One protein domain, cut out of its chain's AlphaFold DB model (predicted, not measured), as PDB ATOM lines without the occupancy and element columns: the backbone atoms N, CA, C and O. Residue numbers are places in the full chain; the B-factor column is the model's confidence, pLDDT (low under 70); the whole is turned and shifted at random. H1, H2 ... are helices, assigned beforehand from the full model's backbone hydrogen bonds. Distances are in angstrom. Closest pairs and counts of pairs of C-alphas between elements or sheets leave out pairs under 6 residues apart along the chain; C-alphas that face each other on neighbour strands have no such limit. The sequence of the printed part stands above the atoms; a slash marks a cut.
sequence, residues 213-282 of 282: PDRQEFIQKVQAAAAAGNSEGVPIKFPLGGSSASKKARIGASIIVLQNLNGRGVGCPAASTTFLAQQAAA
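Overview. This is residues 213 to 282 of the 282 residues of an uncharacterized protein of Paraphaeosphaeria sporulosa (UniProt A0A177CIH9). The longest helix, H2, lies in the middle of a small three-helix model: H1 is set crosswise on the last part of H2, and on another side of H2 the short H3 folds back along it to make a helical hairpin. Two long loops, residues 229 to 243 and 260 to 274, join the helices. The printed part has 70 residues with three named helices, in the order H1, H2, H3, and no named strand; the class is all helix. The whole is compact, with a radius of gyration of the C-alphas of 11.3 A, and rounded, with spans of 30 by 25 by 21 A.

Along the chain. Start at Pro 213 and go on to C-alpha 215 at (219.650, 190.656, 131.011), where H1 begins; it takes in residues 215 to 228 and measures 19.9 A from first to last C-alpha. After it, look at residues 230 to 231 and 234 to 235, a short antiparallel pairing outside any named strand. Next find C-alpha 244 at (241.401, 196.121, 137.275); from there H2 runs through residues 244 to 259, 22.6 A long. H3 follows at residues 275 to 281, and its last C-alpha stands at (236.036, 195.911, 144.201).

Arrangement. Begin with H2, which touches both other helices. H1 touches it, and H2 takes part with residues 253 to 258 alone; the closest C-alphas, those of Val 222 and Val 257, are 6.1 A apart. The lines of H1 and H2 stand at 72 degrees, only just about perpendicular. H3 also touches H2, and here the closest C-alphas are those of Lys 248 and Gln 279, 5.4 A apart. H2 and H3 run opposite ways at a shallow tilt of 14 degrees and form a helical hairpin. H1 and H3 are apart. Check the backbone along H1, H2 and H3, and you will find every O i to N i+4 pair within hydrogen-bond range.

Size, cuts and confidence. The two C-alphas farthest apart in the domain are those of Ser 243 and Val 266, at 30.7 A. From Pro 213 to Ala 282, the first and last printed C-alphas, the distance is 23.3 A; Ala 282 is the chain's last residue. The links from H1 to H2 and from H2 to H3 are both long, with 15 residues each. The printed part has no cut. In the B-factor column, read a mean pLDDT of the printed part of 93.0; no printed residue is under 70.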
ATOM      1  N   PRO A 213     216.379 195.769 133.973       93.19
ATOM      2  CA  PRO A 213     215.768 195.246 132.746       93.19
ATOM      3  C   PRO A 213     216.087 193.754 132.553       93.19
ATOM      4  O   PRO A 213     216.887 193.171 133.289       93.19
ATOM      5  N   ASP A 214     215.543 193.151 131.494       93.56
ATOM      6  CA  ASP A 214     215.984 191.827 131.062       93.56
ATOM      7  C   ASP A 214     217.490 191.816 130.727       93.56
ATOM      8  O   ASP A 214     218.032 192.727 130.087       93.56
ATOM      9  N   ARG A 215     218.191 190.763 131.168       92.75
ATOM     10  CA  ARG A 215     219.650 190.656 131.011       92.75
ATOM     11  C   ARG A 215     220.054 190.574 129.540       92.75
ATOM     12  O   ARG A 215     221.087 191.133 129.168       92.75
ATOM     13  N   GLN A 216     219.269 189.894 128.711       92.69
ATOM     14  CA  GLN A 216     219.576 189.727 127.296       92.69
ATOM     15  C   GLN A 216     219.361 191.034 126.531       92.69
ATOM     16  O   GLN A 216     220.189 191.389 125.690       92.69
ATOM     17  N   GLU A 217     218.302 191.778 126.853       93.25
ATOM     18  CA  GLU A 217     218.081 193.122 126.305       93.25
ATOM     19  C   GLU A 217     219.228 194.073 126.677       93.25
ATOM     20  O   GLU A 217     219.784 194.767 125.819       93.25
ATOM     21  N   PHE A 218     219.657 194.049 127.940       95.31
ATOM     22  CA  PHE A 218     220.787 194.851 128.397       95.31
ATOM     23  C   PHE A 218     222.086 194.515 127.657       95.31
ATOM     24  O   PHE A 218     222.779 195.421 127.196       95.31
ATOM     25  N   ILE A 219     222.406 193.230 127.480       94.44
ATOM     26  CA  ILE A 219     223.601 192.800 126.737       94.44
ATOM     27  C   ILE A 219     223.576 193.326 125.301       94.44
ATOM     28  O   ILE A 219     224.594 193.834 124.833       94.44
ATOM     29  N   GLN A 220     222.429 193.261 124.619       93.94
ATOM     30  CA  GLN A 220     222.294 193.791 123.258       93.94
ATOM     31  C   GLN A 220     222.578 195.298 123.211       93.94
ATOM     32  O   GLN A 220     223.275 195.775 122.313       93.94
ATOM     33  N   LYS A 221     222.092 196.049 124.203       94.19
ATOM     34  CA  LYS A 221     222.329 197.495 124.316       94.19
ATOM     35  C   LYS A 221     223.794 197.814 124.607       94.19
ATOM     36  O   LYS A 221     224.353 198.710 123.976       94.19
ATOM     37  N   VAL A 222     224.437 197.063 125.503       95.06
ATOM     38  CA  VAL A 222     225.870 197.226 125.799       95.06
ATOM     39  C   VAL A 222     226.710 196.894 124.568       95.06
ATOM     40  O   VAL A 222     227.630 197.640 124.247       95.06
ATOM     41  N   GLN A 223     226.370 195.828 123.843       93.88
ATOM     42  CA  GLN A 223     227.047 195.451 122.604       93.88
ATOM     43  C   GLN A 223     226.923 196.548 121.538       93.88
ATOM     44  O   GLN A 223     227.925 196.929 120.933       93.88
ATOM     45  N   ALA A 224     225.718 197.090 121.331       93.19
ATOM     46  CA  ALA A 224     225.487 198.174 120.379       93.19
ATOM     47  C   ALA A 224     226.272 199.440 120.753       93.19
ATOM     48  O   ALA A 224     226.940 200.032 119.903       93.19
ATOM     49  N   ALA A 225     226.256 199.821 122.032       94.00
ATOM     50  CA  ALA A 225     226.999 200.977 122.517       94.00
ATOM     51  C   ALA A 225     228.520 200.772 122.417       94.00
ATOM     52  O   ALA A 225     229.254 201.696 122.065       94.00
ATOM     53  N   ALA A 226     229.011 199.559 122.696       93.69
ATOM     54  CA  ALA A 226     230.426 199.222 122.575       93.69
ATOM     55  C   ALA A 226     230.888 199.283 121.113       93.69
ATOM     56  O   ALA A 226     231.953 199.834 120.839       93.69
ATOM     57  N   ALA A 227     230.067 198.795 120.176       92.12
ATOM     58  CA  ALA A 227     230.329 198.895 118.742       92.12
ATOM     59  C   ALA A 227     230.320 200.353 118.245       92.12
ATOM     60  O   ALA A 227     231.136 200.722 117.403       92.12
ATOM     61  N   ALA A 228     229.434 201.193 118.790       93.06
ATOM     62  CA  ALA A 228     229.378 202.623 118.486       93.06
ATOM     63  C   ALA A 228     230.459 203.455 119.209       93.06
ATOM     64  O   ALA A 228     230.649 204.631 118.893       93.06
ATOM     65  N   GLY A 229     231.129 202.887 120.217       93.38
ATOM     66  CA  GLY A 229     232.046 203.600 121.113       93.38
ATOM     67  C   GLY A 229     231.370 204.664 121.990       93.38
ATOM     68  O   GLY A 229     232.055 205.472 122.621       93.38
ATOM     69  N   ASN A 230     230.036 204.705 122.023       93.75
ATOM     70  CA  ASN A 230     229.262 205.667 122.798       93.75
ATOM     71  C   ASN A 230     227.858 205.134 123.127       93.75
ATOM     72  O   ASN A 230     227.333 204.262 122.440       93.75
ATOM     73  N   SER A 231     227.250 205.689 124.172       92.62
ATOM     74  CA  SER A 231     225.847 205.491 124.529       92.62
ATOM     75  C   SER A 231     225.202 206.866 124.658       92.62
ATOM     76  O   SER A 231     225.586 207.654 125.522       92.62
ATOM     77  N   GLU A 232     224.284 207.191 123.745       92.75
ATOM     78  CA  GLU A 232     223.571 208.474 123.709       92.75
ATOM     79  C   GLU A 232     224.485 209.724 123.739       92.75
ATOM     80  O   GLU A 232     224.210 210.741 124.396       92.75
ATOM     81  N   GLY A 233     225.618 209.640 123.032       91.12
ATOM     82  CA  GLY A 233     226.627 210.701 122.955       91.12
ATOM     83  C   GLY A 233     227.619 210.733 124.122       91.12
ATOM     84  O   GLY A 233     228.541 211.546 124.102       91.12
ATOM     85  N   VAL A 234     227.479 209.852 125.116       92.06
ATOM     86  CA  VAL A 234     228.489 209.663 126.166       92.06
ATOM     87  C   VAL A 234     229.497 208.610 125.694       92.06
ATOM     88  O   VAL A 234     229.091 207.484 125.401       92.06
ATOM     89  N   PRO A 235     230.799 208.932 125.596       93.44
ATOM     90  CA  PRO A 235     231.802 207.979 125.137       93.44
ATOM     91  C   PRO A 235     231.959 206.832 126.138       93.44
ATOM     92  O   PRO A 235     232.047 207.057 127.346       93.44
ATOM     93  N   ILE A 236     232.045 205.600 125.632       94.81
ATOM     94  CA  ILE A 236     232.272 204.411 126.459       94.81
ATOM     95  C   ILE A 236     233.427 203.573 125.910       94.81
ATOM     96  O   ILE A 236     233.727 203.593 124.718       94.81
ATOM     97  N   LYS A 237     234.087 202.812 126.789       92.50
ATOM     98  CA  LYS A 237     235.136 201.853 126.416       92.50
ATOM     99  C   LYS A 237     234.816 200.491 127.015       92.50
ATOM    100  O   LYS A 237     234.594 200.387 128.218       92.50
ATOM    101  N   PHE A 238     234.865 199.450 126.189       93.56
ATOM    102  CA  PHE A 238     234.647 198.068 126.615       93.56
ATOM    103  C   PHE A 238     235.888 197.206 126.312       93.56
ATOM    104  O   PHE A 238     235.900 196.443 125.350       93.56
ATOM    105  N   PRO A 239     236.988 197.369 127.072       93.31
ATOM    106  CA  PRO A 239     238.215 196.611 126.831       93.31
ATOM    107  C   PRO A 239     238.026 195.127 127.170       93.31
ATOM    108  O   PRO A 239     237.347 194.800 128.139       93.31
ATOM    109  N   LEU A 240     238.696 194.232 126.439       91.69
ATOM    110  CA  LEU A 240     238.675 192.780 126.697       91.69
ATOM    111  C   LEU A 240     239.693 192.325 127.760       91.69
ATOM    112  O   LEU A 240     239.645 191.192 128.229       91.69
ATOM    113  N   GLY A 241     240.618 193.203 128.161       89.25
ATOM    114  CA  GLY A 241     241.683 192.876 129.109       89.25
ATOM    115  C   GLY A 241     241.175 192.466 130.498       89.25
ATOM    116  O   GLY A 241     240.118 192.901 130.963       89.25
ATOM    117  N   GLY A 242     241.958 191.651 131.206       89.81
ATOM    118  CA  GLY A 242     241.634 191.182 132.560       89.81
ATOM    119  C   GLY A 242     242.004 192.142 133.699       89.81
ATOM    120  O   GLY A 242     241.701 191.843 134.853       89.81
ATOM    121  N   SER A 243     242.657 193.273 133.409       95.44
ATOM    122  CA  SER A 243     243.158 194.195 134.439       95.44
ATOM    123  C   SER A 243     242.030 194.877 135.221       95.44
ATOM    124  O   SER A 243     240.932 195.075 134.695       95.44
ATOM    125  N   SER A 244     242.313 195.306 136.454       94.06
ATOM    126  CA  SER A 244     241.401 196.121 137.275       94.06
ATOM    127  C   SER A 244     240.895 197.357 136.532       94.06
ATOM    128  O   SER A 244     239.700 197.642 136.531       94.06
ATOM    129  N   ALA A 245     241.777 198.036 135.790       94.50
ATOM    130  CA  ALA A 245     241.401 199.163 134.939       94.50
ATOM    131  C   ALA A 245     240.390 198.759 133.848       94.50
ATOM    132  O   ALA A 245     239.410 199.465 133.616       94.50
ATOM    133  N   SER A 246     240.582 197.594 133.221       94.69
ATOM    134  CA  SER A 246     239.670 197.088 132.190       94.69
ATOM    135  C   SER A 246     238.308 196.706 132.774       94.69
ATOM    136  O   SER A 246     237.275 197.028 132.190       94.69
ATOM    137  N   LYS A 247     238.291 196.081 133.959       94.56
ATOM    138  CA  LYS A 247     237.060 195.769 134.700       94.56
ATOM    139  C   LYS A 247     236.288 197.041 135.058       94.56
ATOM    140  O   LYS A 247     235.108 197.131 134.731       94.56
ATOM    141  N   LYS A 248     236.950 198.051 135.636       95.06
ATOM    142  CA  LYS A 248     236.321 199.347 135.957       95.06
ATOM    143  C   LYS A 248     235.764 200.044 134.722       95.06
ATOM    144  O   LYS A 248     234.664 200.583 134.797       95.06
ATOM    145  N   ALA A 249     236.480 200.002 133.597       95.25
ATOM    146  CA  ALA A 249     236.005 200.574 132.340       95.25
ATOM    147  C   ALA A 249     234.729 199.879 131.837       95.25
ATOM    148  O   ALA A 249     233.764 200.559 131.500       95.25
ATOM    149  N   ARG A 250     234.677 198.538 131.868       95.62
ATOM    150  CA  ARG A 250     233.473 197.778 131.485       95.62
ATOM    151  C   ARG A 250     232.292 198.032 132.415       95.62
ATOM    152  O   ARG A 250     231.169 198.184 131.937       95.62
ATOM    153  N   ILE A 251     232.534 198.107 133.724       95.88
ATOM    154  CA  ILE A 251     231.487 198.418 134.705       95.88
ATOM    155  C   ILE A 251     230.976 199.849 134.494       95.88
ATOM    156  O   ILE A 251     229.769 200.056 134.428       95.88
ATOM    157  N   GLY A 252     231.869 200.820 134.287       95.56
ATOM    158  CA  GLY A 252     231.492 202.198 133.958       95.56
ATOM    159  C   GLY A 252     230.669 202.293 132.671       95.56
ATOM    160  O   GLY A 252     229.613 202.920 132.663       95.56
ATOM    161  N   ALA A 253     231.088 201.599 131.609       95.62
ATOM    162  CA  ALA A 253     230.325 201.497 130.366       95.62
ATOM    163  C   ALA A 253     228.931 200.887 130.594       95.62
ATOM    164  O   ALA A 253     227.940 201.395 130.077       95.62
ATOM    165  N   SER A 254     228.848 199.842 131.420       95.69
ATOM    166  CA  SER A 254     227.595 199.169 131.778       95.69
ATOM    167  C   SER A 254     226.650 200.088 132.562       95.69
ATOM    168  O   SER A 254     225.453 200.091 132.292       95.69
ATOM    169  N   ILE A 255     227.173 200.913 133.478       95.44
ATOM    170  CA  ILE A 255     226.396 201.931 134.208       95.44
ATOM    171  C   ILE A 255     225.848 202.991 133.246       95.44
ATOM    172  O   ILE A 255     224.664 203.313 133.310       95.44
ATOM    173  N   ILE A 256     226.683 203.509 132.341       95.38
ATOM    174  CA  ILE A 256     226.267 204.530 131.368       95.38
ATOM    175  C   ILE A 256     225.165 203.979 130.456       95.38
ATOM    176  O   ILE A 256     224.169 204.658 130.224       95.38
ATOM    177  N   VAL A 257     225.307 202.744 129.967       95.81
ATOM    178  CA  VAL A 257     224.277 202.108 129.132       95.81
ATOM    179  C   VAL A 257     222.992 201.885 129.926       95.81
ATOM    180  O   VAL A 257     221.920 202.189 129.415       95.81
ATOM    181  N   LEU A 258     223.084 201.424 131.179       95.25
ATOM    182  CA  LEU A 258     221.929 201.206 132.060       95.25
ATOM    183  C   LEU A 258     221.107 202.491 132.258       95.25
ATOM    184  O   LEU A 258     219.878 202.459 132.179       95.25
ATOM    185  N   GLN A 259     221.786 203.621 132.464       94.25
ATOM    186  CA  GLN A 259     221.168 204.940 132.630       94.25
ATOM    187  C   GLN A 259     220.543 205.482 131.335       94.25
ATOM    188  O   GLN A 259     219.705 206.379 131.395       94.25
ATOM    189  N   ASN A 260     220.936 204.937 130.180       94.75
ATOM    190  CA  ASN A 260     220.550 205.409 128.852       94.75
ATOM    191  C   ASN A 260     219.768 204.366 128.028       94.75
ATOM    192  O   ASN A 260     219.682 204.476 126.805       94.75
ATOM    193  N   LEU A 261     219.205 203.335 128.667       92.25
ATOM    194  CA  LEU A 261     218.583 202.194 127.978       92.25
ATOM    195  C   LEU A 261     217.478 202.578 126.988       92.25
ATOM    196  O   LEU A 261     217.409 202.010 125.888       92.25
ATOM    197  N   ASN A 262     216.645 203.543 127.377       90.25
ATOM    198  CA  ASN A 262     215.496 204.024 126.611       90.25
ATOM    199  C   ASN A 262     215.683 205.476 126.136       90.25
ATOM    200  O   ASN A 262     214.708 206.158 125.831       90.25
ATOM    201  N   GLY A 263     216.934 205.943 126.071       89.44
ATOM    202  CA  GLY A 263     217.306 207.308 125.700       89.44
ATOM    203  C   GLY A 263     218.049 208.036 126.819       89.44
ATOM    204  O   GLY A 263     218.193 207.520 127.928       89.44
ATOM    205  N   ARG A 264     218.532 209.250 126.530       87.38
ATOM    206  CA  ARG A 264     219.355 210.059 127.453       87.38
ATOM    207  C   ARG A 264     218.719 210.225 128.831       87.38
ATOM    208  O   ARG A 264     217.728 210.936 128.972       87.38
ATOM    209  N   GLY A 265     219.328 209.609 129.843       86.25
ATOM    210  CA  GLY A 265     218.872 209.665 131.236       86.25
ATOM    211  C   GLY A 265     217.543 208.949 131.506       86.25
ATOM    212  O   GLY A 265     217.021 209.049 132.615       86.25
ATOM    213  N   VAL A 266     216.992 208.236 130.519       88.75
ATOM    214  CA  VAL A 266     215.761 207.453 130.644       88.75
ATOM    215  C   VAL A 266     216.160 205.985 130.728       88.75
ATOM    216  O   VAL A 266     216.186 205.245 129.745       88.75
ATOM    217  N   GLY A 267     216.522 205.564 131.931       92.31
ATOM    218  CA  GLY A 267     216.999 204.216 132.188       92.31
ATOM    219  C   GLY A 267     216.903 203.844 133.656       92.31
ATOM    220  O   GLY A 267     216.243 204.512 134.452       92.31
ATOM    221  N   CYS A 268     217.573 202.754 134.008       93.50
ATOM    222  CA  CYS A 268     217.591 202.281 135.379       93.50
ATOM    223  C   CYS A 268     218.714 202.965 136.173       93.50
ATOM    224  O   CYS A 268     219.831 203.126 135.666       93.50
ATOM    225  N   PRO A 269     218.454 203.391 137.422       92.75
ATOM    226  CA  PRO A 269     219.488 203.976 138.261       92.75
ATOM    227  C   PRO A 269     220.544 202.922 138.605       92.75
ATOM    228  O   PRO A 269     220.233 201.746 138.747       92.75
ATOM    229  N   ALA A 270     221.791 203.333 138.848       91.69
ATOM    230  CA  ALA A 270     222.851 202.396 139.243       91.69
ATOM    231  C   ALA A 270     222.550 201.651 140.563       91.69
ATOM    232  O   ALA A 270     223.119 200.597 140.811       91.69
ATOM    233  N   ALA A 271     221.636 202.175 141.391       91.62
ATOM    234  CA  ALA A 271     221.135 201.508 142.594       91.62
ATOM    235  C   ALA A 271     220.253 200.276 142.300       91.62
ATOM    236  O   ALA A 271     220.013 199.473 143.201       91.62
ATOM    237  N   SER A 272     219.787 200.100 141.057       91.81
ATOM    238  CA  SER A 272     219.094 198.886 140.610       91.81
ATOM    239  C   SER A 272     220.054 197.774 140.189       91.81
ATOM    240  O   SER A 272     219.629 196.819 139.544       91.81
ATOM    241  N   THR A 273     221.348 197.927 140.460       94.12
ATOM    242  CA  THR A 273     222.373 196.909 140.245       94.12
ATOM    243  C   THR A 273     223.430 197.003 141.344       94.12
ATOM    244  O   THR A 273     223.459 197.919 142.165       94.12
ATOM    245  N   THR A 274     224.342 196.039 141.359       94.81
ATOM    246  CA  THR A 274     225.526 196.018 142.222       94.81
ATOM    247  C   THR A 274     226.750 196.629 141.535       94.81
ATOM    248  O   THR A 274     227.858 196.534 142.058       94.81
ATOM    249  N   PHE A 275     226.587 197.288 140.381       94.50
ATOM    250  CA  PHE A 275     227.709 197.778 139.573       94.50
ATOM    251  C   PHE A 275     228.619 198.745 140.333       94.50
ATOM    252  O   PHE A 275     229.833 198.639 140.214       94.50
ATOM    253  N   LEU A 276     228.074 199.635 141.168       92.38
ATOM    254  CA  LEU A 276     228.894 200.546 141.977       92.38
ATOM    255  C   LEU A 276     229.775 199.789 142.984       92.38
ATOM    256  O   LEU A 276     230.956 200.101 143.133       92.38
ATOM    257  N   ALA A 277     229.232 198.751 143.626       92.94
ATOM    258  CA  ALA A 277     229.993 197.900 144.539       92.94
ATOM    259  C   ALA A 277     231.056 197.080 143.787       92.94
ATOM    260  O   ALA A 277     232.204 196.997 144.221       92.94
ATOM    261  N   GLN A 278     230.705 196.538 142.618       92.12
ATOM    262  CA  GLN A 278     231.647 195.820 141.756       92.12
ATOM    263  C   GLN A 278     232.770 196.736 141.249       92.12
ATOM    264  O   GLN A 278     233.916 196.306 141.161       92.12
ATOM    265  N   GLN A 279     232.471 198.005 140.946       92.31
ATOM    266  CA  GLN A 279     233.465 198.980 140.495       92.31
ATOM    267  C   GLN A 279     234.478 199.306 141.596       92.31
ATOM    268  O   GLN A 279     235.666 199.462 141.304       92.31
ATOM    269  N   ALA A 280     234.020 199.389 142.847       91.38
ATOM    270  CA  ALA A 280     234.883 199.592 144.006       91.38
ATOM    271  C   ALA A 280     235.786 198.376 144.285       91.38
ATOM    272  O   ALA A 280     236.919 198.552 144.729       91.38
ATOM    273  N   ALA A 281     235.306 197.163 143.992       89.75
ATOM    274  CA  ALA A 281     236.036 195.911 144.201       89.75
ATOM    275  C   ALA A 281     236.966 195.501 143.037       89.75
ATOM    276  O   ALA A 281     237.748 194.561 143.185       89.75
ATOM    277  N   ALA A 282     236.854 196.156 141.878       85.88
ATOM    278  CA  ALA A 282     237.621 195.849 140.668       85.88
ATOM    279  C   ALA A 282     239.081 196.312 140.744       85.88
ATOM    280  O   ALA A 282     239.931 195.562 140.210       85.88
TER     281      ALA A 282